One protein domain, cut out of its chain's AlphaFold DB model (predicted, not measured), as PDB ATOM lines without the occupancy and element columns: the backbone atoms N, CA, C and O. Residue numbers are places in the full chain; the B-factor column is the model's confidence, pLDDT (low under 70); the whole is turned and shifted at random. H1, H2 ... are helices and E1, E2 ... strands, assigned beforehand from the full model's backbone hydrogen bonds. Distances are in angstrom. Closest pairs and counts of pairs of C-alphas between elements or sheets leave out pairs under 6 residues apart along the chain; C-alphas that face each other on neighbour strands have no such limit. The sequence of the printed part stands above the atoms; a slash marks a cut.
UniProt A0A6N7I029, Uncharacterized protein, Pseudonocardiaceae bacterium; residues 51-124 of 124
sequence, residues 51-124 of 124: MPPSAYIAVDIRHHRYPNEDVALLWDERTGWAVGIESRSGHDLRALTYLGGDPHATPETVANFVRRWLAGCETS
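Overview. This is residues 51 to 124 of the 124 residues of an uncharacterized protein of Pseudonocardiaceae bacterium (UniProt A0A6N7I029). One strongly twisted sheet of four strands, E1 to E4, makes a wall with a single helix, H1, packed slantwise over one face, while no named element covers the other face. The strands follow one another as a meander, each the antiparallel neighbour of the one before, and H1 comes last, crossing over E3. The printed part has 74 residues, with four named strands and then one named helix along the chain; the sheet's order is E1, E2, E3, E4, all antiparallel, and the class is mixed, helices and strands. The whole is compact, with a radius of gyration of the C-alphas of 11.9 A and spans of 31 by 29 by 18 A.

Along the chain. E1 holds residues 54 to 59 and begins at C-alpha 54, at (-15.287, -15.400, -11.944); it is 16.5 A long from first to last C-alpha. E2, residues 70 to 76, measures 19.2 A, and E3, residues 80 to 86, measures 17.8 A from its C-alpha 80 at (-15.942, -7.546, -16.572). E4, residues 93 to 98, measures 13.7 A. H1, residues 107 to 118, is 16.5 A long and ends at C-alpha 118, at (-3.956, -9.767, -30.545).

Arrangement. E1 and E2 form a hairpin, antiparallel with 156 degrees between their directions; N 57 and O 73 are within hydrogen-bond range at 2.8 A. E2 and E3 form a hairpin at 150 degrees, with N 82 and O 74 at 2.8 A and N 86 and O 70 at 2.9 A, both within hydrogen-bond range. E3 and E4 form a hairpin at 136 degrees, with N 83 and O 97 within hydrogen-bond range at 2.9 A. E1 and E4 are the edge strands and are apart. From edge to edge the strands' lines turn by 91 degrees. H1 is on the sheet at a height of 9.4 A over it. It lies over E3 and runs slantwise to the strands, at 37 degrees to E3 on the local plane. The closest C-alphas of E3 and H1, those of Val 83 and Val 114, are 6.9 A apart. E2 and H1 are near each other, with 5 pairs of C-alphas within 10 A. In H1 every O i to N i+4 pair is within hydrogen-bond range.

Size, cuts and confidence. The two C-alphas farthest apart are those of Met 51 and His 64, at 34.3 A. The printed part has no cut and ends at Ser 124, the chain's last residue. The link from E2 to E3 is tight, those from E1 to E2, E3 to E4 and E4 to H1 are short, and no link is long. The mean pLDDT of the printed part is 86.8; residues 88 to 91, in the link from E3 to E4, and residues 122 to 124 are under 70.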
ATOM      1  N   MET A  51     -17.619 -15.196  -4.522       84.12
ATOM      2  CA  MET A  51     -18.142 -13.843  -4.342       84.12
ATOM      3  C   MET A  51     -16.999 -12.829  -4.523       84.12
ATOM      4  O   MET A  51     -16.266 -12.571  -3.565       84.12
ATOM      5  N   PRO A  52     -16.819 -12.253  -5.729       86.94
ATOM      6  CA  PRO A  52     -17.692 -12.363  -6.908       86.94
ATOM      7  C   PRO A  52     -17.487 -13.662  -7.712       86.94
ATOM      8  O   PRO A  52     -16.417 -14.270  -7.610       86.94
ATOM      9  N   PRO A  53     -18.467 -14.063  -8.544       91.12
ATOM     10  CA  PRO A  53     -18.256 -15.082  -9.559       91.12
ATOM     11  C   PRO A  53     -17.167 -14.652 -10.542       91.12
ATOM     12  O   PRO A  53     -17.046 -13.467 -10.872       91.12
ATOM     13  N   SER A  54     -16.399 -15.622 -11.025       92.50
ATOM     14  CA  SER A  54     -15.287 -15.400 -11.944       92.50
ATOM     15  C   SER A  54     -15.237 -16.474 -13.026       92.50
ATOM     16  O   SER A  54     -15.804 -17.561 -12.888       92.50
ATOM     17  N   ALA A  55     -14.571 -16.162 -14.131       94.00
ATOM     18  CA  ALA A  55     -14.291 -17.115 -15.190       94.00
ATOM     19  C   ALA A  55     -12.942 -16.834 -15.847       94.00
ATOM     20  O   ALA A  55     -12.476 -15.692 -15.885       94.00
ATOM     21  N   TYR A  56     -12.340 -17.879 -16.404       92.19
ATOM     22  CA  TYR A  56     -11.213 -17.752 -17.315       92.19
ATOM     23  C   TYR A  56     -11.461 -18.564 -18.589       92.19
ATOM     24  O   TYR A  56     -12.112 -19.611 -18.561       92.19
ATOM     25  N   ILE A  57     -10.931 -18.077 -19.710       94.31
ATOM     26  CA  ILE A  57     -10.905 -18.776 -20.997       94.31
ATOM     27  C   ILE A  57      -9.467 -18.766 -21.512       94.31
ATOM     28  O   ILE A  57      -8.897 -17.694 -21.722       94.31
ATOM     29  N   ALA A  58      -8.875 -19.937 -21.720       91.56
ATOM     30  CA  ALA A  58      -7.569 -20.051 -22.356       91.56
ATOM     31  C   ALA A  58      -7.671 -19.656 -23.838       91.56
ATOM     32  O   ALA A  58      -8.542 -20.132 -24.565       91.56
ATOM     33  N   VAL A  59      -6.777 -18.780 -24.296       88.62
ATOM     34  CA  VAL A  59      -6.696 -18.362 -25.697       88.62
ATOM     35  C   VAL A  59      -5.404 -18.941 -26.260       88.62
ATOM     36  O   VAL A  59      -4.326 -18.406 -26.008       88.62
ATOM     37  N   ASP A  60      -5.500 -20.034 -27.022       77.12
ATOM     38  CA  ASP A  60      -4.342 -20.720 -27.625       77.12
ATOM     39  C   ASP A  60      -3.791 -19.952 -28.844       77.12
ATOM     40  O   ASP A  60      -3.741 -20.427 -29.979       77.12
ATOM     41  N   ILE A  61      -3.437 -18.685 -28.625       72.06
ATOM     42  CA  ILE A  61      -2.870 -17.794 -29.633       72.06
ATOM     43  C   ILE A  61      -1.685 -17.064 -29.014       72.06
ATOM     44  O   ILE A  61      -1.801 -16.326 -28.036       72.06
ATOM     45  N   ARG A  62      -0.518 -17.226 -29.638       71.38
ATOM     46  CA  ARG A  62       0.710 -16.561 -29.200       71.38
ATOM     47  C   ARG A  62       0.671 -15.076 -29.535       71.38
ATOM     48  O   ARG A  62       0.627 -14.696 -30.704       71.38
ATOM     49  N   HIS A  63       0.789 -14.237 -28.513       79.06
ATOM     50  CA  HIS A  63       0.958 -12.802 -28.692       79.06
ATOM     51  C   HIS A  63       2.434 -12.447 -28.915       79.06
ATOM     52  O   HIS A  63       3.308 -12.829 -28.137       79.06
ATOM     53  N   HIS A  64       2.730 -11.638 -29.934       78.69
ATOM     54  CA  HIS A  64       4.102 -11.266 -30.316       78.69
ATOM     55  C   HIS A  64       4.939 -10.613 -29.194       78.69
ATOM     56  O   HIS A  64       6.160 -10.754 -29.170       78.69
ATOM     57  N   ARG A  65       4.293  -9.919 -28.245       80.31
ATOM     58  CA  ARG A  65       4.941  -9.243 -27.108       80.31
ATOM     59  C   ARG A  65       5.143 -10.165 -25.905       80.31
ATOM     60  O   ARG A  65       5.973  -9.863 -25.055       80.31
ATOM     61  N   TYR A  66       4.392 -11.264 -25.846       80.56
ATOM     62  CA  TYR A  66       4.409 -12.244 -24.758       80.56
ATOM     63  C   TYR A  66       4.555 -13.662 -25.338       80.56
ATOM     64  O   TYR A  66       3.677 -14.495 -25.154       80.56
ATOM     65  N   PRO A  67       5.644 -13.961 -26.075       79.88
ATOM     66  CA  PRO A  67       5.770 -15.217 -26.822       79.88
ATOM     67  C   PRO A  67       5.908 -16.468 -25.940       79.88
ATOM     68  O   PRO A  67       5.776 -17.582 -26.447       79.88
ATOM     69  N   ASN A  68       6.208 -16.283 -24.653       81.62
ATOM     70  CA  ASN A  68       6.465 -17.357 -23.693       81.62
ATOM     71  C   ASN A  68       5.357 -17.517 -22.647       81.62
ATOM     72  O   ASN A  68       5.453 -18.438 -21.841       81.62
ATOM     73  N   GLU A  69       4.363 -16.628 -22.649       83.38
ATOM     74  CA  GLU A  69       3.271 -16.636 -21.675       83.38
ATOM     75  C   GLU A  69       1.990 -17.089 -22.359       83.38
ATOM     76  O   GLU A  69       1.755 -16.772 -23.530       83.38
ATOM     77  N   ASP A  70       1.167 -17.812 -21.614       85.94
ATOM     78  CA  ASP A  70      -0.112 -18.281 -22.114       85.94
ATOM     79  C   ASP A  70      -1.143 -17.156 -21.922       85.94
ATOM     80  O   ASP A  70      -1.247 -16.542 -20.855       85.94
ATOM     81  N   VAL A  71      -1.840 -16.799 -23.003       89.00
ATOM     82  CA  VAL A  71      -2.840 -15.727 -22.987       89.00
ATOM     83  C   VAL A  71      -4.155 -16.307 -22.494       89.00
ATOM     84  O   VAL A  71      -4.619 -17.340 -22.974       89.00
ATOM     85  N   ALA A  72      -4.782 -15.603 -21.562       91.94
ATOM     86  CA  ALA A  72      -6.091 -15.957 -21.049       91.94
ATOM     87  C   ALA A  72      -7.009 -14.742 -21.094       91.94
ATOM     88  O   ALA A  72      -6.577 -13.592 -20.989       91.94
ATOM     89  N   LEU A  73      -8.296 -15.002 -21.228       94.69
ATOM     90  CA  LEU A  73      -9.328 -14.016 -21.017       94.69
ATOM     91  C   LEU A  73      -9.924 -14.239 -19.623       94.69
ATOM     92  O   LEU A  73     -10.309 -15.353 -19.287       94.69
ATOM     93  N   LEU A  74      -9.967 -13.182 -18.819       95.19
ATOM     94  CA  LEU A  74     -10.421 -13.184 -17.432       95.19
ATOM     95  C   LEU A  74     -11.737 -12.435 -17.325       95.19
ATOM     96  O   LEU A  74     -11.916 -11.414 -17.989       95.19
ATOM     97  N   TRP A  75     -12.621 -12.914 -16.465       96.62
ATOM     98  CA  TRP A  75     -13.866 -12.246 -16.140       96.62
ATOM     99  C   TRP A  75     -14.140 -12.305 -14.649       96.62
ATOM    100  O   TRP A  75     -13.983 -13.354 -14.026       96.62
ATOM    101  N   ASP A  76     -14.625 -11.201 -14.102       93.31
ATOM    102  CA  ASP A  76     -15.360 -11.197 -12.847       93.31
ATOM    103  C   ASP A  76     -16.545 -10.231 -12.942       93.31
ATOM    104  O   ASP A  76     -16.541  -9.288 -13.736       93.31
ATOM    105  N   GLU A  77     -17.562 -10.457 -12.115       91.69
ATOM    106  CA  GLU A  77     -18.801  -9.668 -12.124       91.69
ATOM    107  C   GLU A  77     -18.573  -8.155 -11.923       91.69
ATOM    108  O   GLU A  77     -19.380  -7.332 -12.357       91.69
ATOM    109  N   ARG A  78     -17.479  -7.753 -11.264       92.38
ATOM    110  CA  ARG A  78     -17.218  -6.358 -10.883       92.38
ATOM    111  C   ARG A  78     -16.467  -5.595 -11.963       92.38
ATOM    112  O   ARG A  78     -16.726  -4.405 -12.139       92.38
ATOM    113  N   THR A  79     -15.500  -6.235 -12.613       92.94
ATOM    114  CA  THR A  79     -14.603  -5.578 -13.577       92.94
ATOM    115  C   THR A  79     -14.880  -5.964 -15.026       92.94
ATOM    116  O   THR A  79     -14.461  -5.248 -15.939       92.94
ATOM    117  N   GLY A  80     -15.645  -7.034 -15.247       95.62
ATOM    118  CA  GLY A  80     -15.942  -7.546 -16.572       95.62
ATOM    119  C   GLY A  80     -14.750  -8.258 -17.192       95.62
ATOM    120  O   GLY A  80     -13.949  -8.887 -16.507       95.62
ATOM    121  N   TRP A  81     -14.657  -8.178 -18.517       97.69
ATOM    122  CA  TRP A  81     -13.646  -8.898 -19.282       97.69
ATOM    123  C   TRP A  81     -12.298  -8.181 -19.313       97.69
ATOM    124  O   TRP A  81     -12.218  -6.976 -19.561       97.69
ATOM    125  N   ALA A  82     -11.226  -8.953 -19.168       96.62
ATOM    126  CA  ALA A  82      -9.852  -8.507 -19.316       96.62
ATOM    127  C   ALA A  82      -9.019  -9.524 -20.094       96.62
ATOM    128  O   ALA A  82      -9.174 -10.729 -19.918       96.62
ATOM    129  N   VAL A  83      -8.082  -9.048 -20.913       94.19
ATOM    130  CA  VAL A  83      -6.997  -9.909 -21.399       94.19
ATOM    131  C   VAL A  83      -5.957 -10.004 -20.298       94.19
ATOM    132  O   VAL A  83      -5.493  -8.977 -19.801       94.19
ATOM    133  N   GLY A  84      -5.564 -11.219 -19.948       91.88
ATOM    134  CA  GLY A  84      -4.489 -11.512 -19.019       91.88
ATOM    135  C   GLY A  84      -3.450 -12.458 -19.606       91.88
ATOM    136  O   GLY A  84      -3.594 -12.993 -20.705       91.88
ATOM    137  N   ILE A  85      -2.377 -12.638 -18.849       88.81
ATOM    138  CA  ILE A  85      -1.374 -13.673 -19.094       88.81
ATOM    139  C   ILE A  85      -1.220 -14.518 -17.840       88.81
ATOM    140  O   ILE A  85      -1.210 -13.980 -16.729       88.81
ATOM    141  N   GLU A  86      -1.087 -15.822 -18.030       81.69
ATOM    142  CA  GLU A  86      -0.671 -16.741 -16.982       81.69
ATOM    143  C   GLU A  86       0.847 -16.898 -17.049       81.69
ATOM    144  O   GLU A  86       1.400 -17.350 -18.054       81.69
ATOM    145  N   SER A  87       1.530 -16.492 -15.974       71.25
ATOM    146  CA  SER A  87       2.971 -16.705 -15.869       71.25
ATOM    147  C   SER A  87       3.268 -18.183 -15.648       71.25
ATOM    148  O   SER A  87       2.928 -18.740 -14.598       71.25
ATOM    149  N   ARG A  88       4.033 -18.792 -16.562       66.38
ATOM    150  CA  ARG A  88       4.480 -20.198 -16.440       66.38
ATOM    151  C   ARG A  88       5.319 -20.490 -15.193       66.38
ATOM    152  O   ARG A  88       5.599 -21.647 -14.888       66.38
ATOM    153  N   SER A  89       5.768 -19.450 -14.493       65.50
ATOM    154  CA  SER A  89       6.665 -19.552 -13.342       65.50
ATOM    155  C   SER A  89       5.985 -19.423 -11.975       65.50
ATOM    156  O   SER A  89       6.687 -19.546 -10.972       65.50
ATOM    157  N   GLY A  90       4.665 -19.199 -11.883       55.53
ATOM    158  CA  GLY A  90       4.095 -18.899 -10.562       55.53
ATOM    159  C   GLY A  90       2.585 -18.915 -10.359       55.53
ATOM    160  O   GLY A  90       2.168 -18.390  -9.334       55.53
ATOM    161  N   HIS A  91       1.778 -19.491 -11.258       60.25
ATOM    162  CA  HIS A  91       0.305 -19.551 -11.116       60.25
ATOM    163  C   HIS A  91      -0.399 -18.182 -11.017       60.25
ATOM    164  O   HIS A  91      -1.579 -18.115 -10.681       60.25
ATOM    165  N   ASP A  92       0.309 -17.082 -11.282       73.56
ATOM    166  CA  ASP A  92      -0.246 -15.739 -11.164       73.56
ATOM    167  C   ASP A  92      -0.857 -15.334 -12.509       73.56
ATOM    168  O   ASP A  92      -0.144 -15.137 -13.502       73.56
ATOM    169  N   LEU A  93      -2.189 -15.257 -12.545       79.50
ATOM    170  CA  LEU A  93      -2.932 -14.703 -13.670       79.50
ATOM    171  C   LEU A  93      -3.020 -13.191 -13.511       79.50
ATOM    172  O   LEU A  93      -3.636 -12.670 -12.580       79.50
ATOM    173  N   ARG A  94      -2.425 -12.466 -14.459       87.06
ATOM    174  CA  ARG A  94      -2.353 -11.005 -14.410       87.06
ATOM    175  C   ARG A  94      -3.097 -10.377 -15.575       87.06
ATOM    176  O   ARG A  94      -2.698 -10.552 -16.725       87.06
ATOM    177  N   ALA A  95      -4.100  -9.557 -15.269       91.50
ATOM    178  CA  ALA A  95      -4.762  -8.708 -16.254       91.50
ATOM    179  C   ALA A  95      -3.782  -7.679 -16.852       91.50
ATOM    180  O   ALA A  95      -3.030  -7.004 -16.143       91.50
ATOM    181  N   LEU A  96      -3.795  -7.561 -18.177       91.38
ATOM    182  CA  LEU A  96      -3.005  -6.616 -18.963       91.38
ATOM    183  C   LEU A  96      -3.837  -5.422 -19.418       91.38
ATOM    184  O   LEU A  96      -3.342  -4.297 -19.428       91.38
ATOM    185  N   THR A  97      -5.080  -5.675 -19.819       93.44
ATOM    186  CA  THR A  97      -6.020  -4.650 -20.272       93.44
ATOM    187  C   THR A  97      -7.451  -5.112 -20.029       93.44
ATOM    188  O   THR A  97      -7.734  -6.307 -20.114       93.44
ATOM    189  N   TYR A  98      -8.340  -4.169 -19.734       95.69
ATOM    190  CA  TYR A  98      -9.759  -4.413 -19.493       95.69
ATOM    191  C   TYR A  98     -10.563  -3.919 -20.692       95.69
ATOM    192  O   TYR A  98     -10.240  -2.878 -21.262       95.69
ATOM    193  N   LEU A  99     -11.628  -4.639 -21.043       96.50
ATOM    194  CA  LEU A  99     -12.623  -4.164 -22.003       96.50
ATOM    195  C   LEU A  99     -13.314  -2.895 -21.479       96.50
ATOM    196  O   LEU A  99     -13.582  -1.971 -22.241       96.50
ATOM    197  N   GLY A 100     -13.573  -2.855 -20.167       93.06
ATOM    198  CA  GLY A 100     -14.328  -1.786 -19.520       93.06
ATOM    199  C   GLY A 100     -15.810  -1.775 -19.915       93.06
ATOM    200  O   GLY A 100     -16.279  -2.577 -20.720       93.06
ATOM    201  N   GLY A 101     -16.568  -0.846 -19.330       93.31
ATOM    202  CA  GLY A 101     -18.001  -0.712 -19.603       93.31
ATOM    203  C   GLY A 101     -18.844  -1.778 -18.903       93.31
ATOM    204  O   GLY A 101     -18.732  -1.951 -17.693       93.31
ATOM    205  N   ASP A 102     -19.733  -2.427 -19.657       93.75
ATOM    206  CA  ASP A 102     -20.644  -3.451 -19.143       93.75
ATOM    207  C   ASP A 102     -19.885  -4.757 -18.835       93.75
ATOM    208  O   ASP A 102     -19.325  -5.358 -19.761       93.75
ATOM    209  N   PRO A 103     -19.886  -5.251 -17.579       93.88
ATOM    210  CA  PRO A 103     -19.307  -6.549 -17.250       93.88
ATOM    211  C   PRO A 103     -19.918  -7.701 -18.056       93.88
ATOM    212  O   PRO A 103     -19.265  -8.722 -18.269       93.88
ATOM    213  N   HIS A 104     -21.155  -7.549 -18.531       95.38
ATOM    214  CA  HIS A 104     -21.894  -8.554 -19.294       95.38
ATOM    215  C   HIS A 104     -21.921  -8.248 -20.804       95.38
ATOM    216  O   HIS A 104     -22.879  -8.601 -21.496       95.38
ATOM    217  N   ALA A 105     -20.873  -7.584 -21.316       96.44
ATOM    218  CA  ALA A 105     -20.712  -7.275 -22.734       96.44
ATOM    219  C   ALA A 105     -20.985  -8.486 -23.644       96.44
ATOM    220  O   ALA A 105     -20.675  -9.629 -23.313       96.44
ATOM    221  N   THR A 106     -21.538  -8.237 -24.835       97.62
ATOM    222  CA  THR A 106     -21.914  -9.338 -25.735       97.62
ATOM    223  C   THR A 106     -20.695 -10.181 -26.136       97.62
ATOM    224  O   THR A 106     -19.598  -9.625 -26.286       97.62
ATOM    225  N   PRO A 107     -20.864 -11.492 -26.389       97.44
ATOM    226  CA  PRO A 107     -19.780 -12.364 -26.841       97.44
ATOM    227  C   PRO A 107     -18.960 -11.810 -28.011       97.44
ATOM    228  O   PRO A 107     -17.732 -11.870 -28.007       97.44
ATOM    229  N   GLU A 108     -19.615 -11.182 -28.985       97.31
ATOM    230  CA  GLU A 108     -18.964 -10.590 -30.154       97.31
ATOM    231  C   GLU A 108     -18.140  -9.354 -29.786       97.31
ATOM    232  O   GLU A 108     -17.074  -9.124 -30.360       97.31
ATOM    233  N   THR A 109     -18.613  -8.558 -28.824       97.69
ATOM    234  CA  THR A 109     -17.883  -7.389 -28.316       97.69
ATOM    235  C   THR A 109     -16.581  -7.834 -27.657       97.69
ATOM    236  O   THR A 109     -15.515  -7.296 -27.965       97.69
ATOM    237  N   VAL A 110     -16.654  -8.870 -26.822       97.19
ATOM    238  CA  VAL A 110     -15.500  -9.465 -26.139       97.19
ATOM    239  C   VAL A 110     -14.523 -10.071 -27.144       97.19
ATOM    240  O   VAL A 110     -13.330  -9.765 -27.117       97.19
ATOM    241  N   ALA A 111     -15.021 -10.857 -28.100       95.38
ATOM    242  CA  ALA A 111     -14.182 -11.477 -29.117       95.38
ATOM    243  C   ALA A 111     -13.484 -10.441 -30.017       95.38
ATOM    244  O   ALA A 111     -12.303 -10.579 -30.335       95.38
ATOM    245  N   ASN A 112     -14.175  -9.363 -30.398       95.44
ATOM    246  CA  ASN A 112     -13.577  -8.268 -31.165       95.44
ATOM    247  C   ASN A 112     -12.491  -7.530 -30.379       95.44
ATOM    248  O   ASN A 112     -11.456  -7.179 -30.948       95.44
ATOM    249  N   PHE A 113     -12.701  -7.318 -29.083       95.44
ATOM    250  CA  PHE A 113     -11.694  -6.743 -28.199       95.44
ATOM    251  C   PHE A 113     -10.427  -7.603 -28.139       95.44
ATOM    252  O   PHE A 113      -9.339  -7.086 -28.400       95.44
ATOM    253  N   VAL A 114     -10.562  -8.914 -27.915       93.38
ATOM    254  CA  VAL A 114      -9.421  -9.847 -27.890       93.38
ATOM    255  C   VAL A 114      -8.697  -9.867 -29.235       93.38
ATOM    256  O   VAL A 114      -7.478  -9.732 -29.277       93.38
ATOM    257  N   ARG A 115      -9.425  -9.957 -30.356       92.25
ATOM    258  CA  ARG A 115      -8.828  -9.945 -31.706       92.25
ATOM    259  C   ARG A 115      -8.060  -8.657 -31.996       92.25
ATOM    260  O   ARG A 115      -6.976  -8.712 -32.570       92.25
ATOM    261  N   ARG A 116      -8.593  -7.498 -31.595       92.44
ATOM    262  CA  ARG A 116      -7.901  -6.206 -31.740       92.44
ATOM    263  C   ARG A 116      -6.635  -6.147 -30.898       92.44
ATOM    264  O   ARG A 116      -5.610  -5.695 -31.402       92.44
ATOM    265  N   TRP A 117      -6.700  -6.630 -29.658       91.62
ATOM    266  CA  TRP A 117      -5.534  -6.719 -28.788       91.62
ATOM    267  C   TRP A 117      -4.461  -7.641 -29.379       91.62
ATOM    268  O   TRP A 117      -3.305  -7.242 -29.482       91.62
ATOM    269  N   LEU A 118      -4.854  -8.821 -29.874       88.31
ATOM    270  CA  LEU A 118      -3.956  -9.767 -30.545       88.31
ATOM    271  C   LEU A 118      -3.298  -9.176 -31.801       88.31
ATOM    272  O   LEU A 118      -2.141  -9.474 -32.088       88.31
ATOM    273  N   ALA A 119      -4.015  -8.318 -32.529       88.56
ATOM    274  CA  ALA A 119      -3.497  -7.591 -33.686       88.56
ATOM    275  C   ALA A 119      -2.581  -6.403 -33.316       88.56
ATOM    276  O   ALA A 119      -2.053  -5.740 -34.209       88.56
ATOM    277  N   GLY A 120      -2.397  -6.106 -32.025       85.25
ATOM    278  CA  GLY A 120      -1.616  -4.965 -31.548       85.25
ATOM    279  C   GLY A 120      -2.300  -3.611 -31.765       85.25
ATOM    280  O   GLY A 120      -1.642  -2.574 -31.689       85.25
ATOM    281  N   CYS A 121      -3.606  -3.593 -32.049       82.50
ATOM    282  CA  CYS A 121      -4.367  -2.352 -32.059       82.50
ATOM    283  C   CYS A 121      -4.569  -1.887 -30.615       82.50
ATOM    284  O   CYS A 121      -4.994  -2.676 -29.773       82.50
ATOM    285  N   GLU A 122      -4.328  -0.606 -30.333       64.25
ATOM    286  CA  GLU A 122      -4.667  -0.036 -29.028       64.25
ATOM    287  C   GLU A 122      -6.159  -0.279 -28.743       64.25
ATOM    288  O   GLU A 122      -7.044   0.081 -29.531       64.25
ATOM    289  N   THR A 123      -6.431  -0.976 -27.642       60.81
ATOM    290  CA  THR A 123      -7.765  -1.127 -27.066       60.81
ATOM    291  C   THR A 123      -7.991   0.106 -26.200       60.81
ATOM    292  O   THR A 123      -7.258   0.293 -25.230       60.81
ATOM    293  N   SER A 124      -8.908   0.981 -26.615       49.56
ATOM    294  CA  SER A 124      -9.209   2.251 -25.945       49.56
ATOM    295  C   SER A 124     -10.417   2.136 -25.039       49.56
ATOM    296  O   SER A 124     -11.282   1.291 -25.355       49.56
TER     297      SER A 124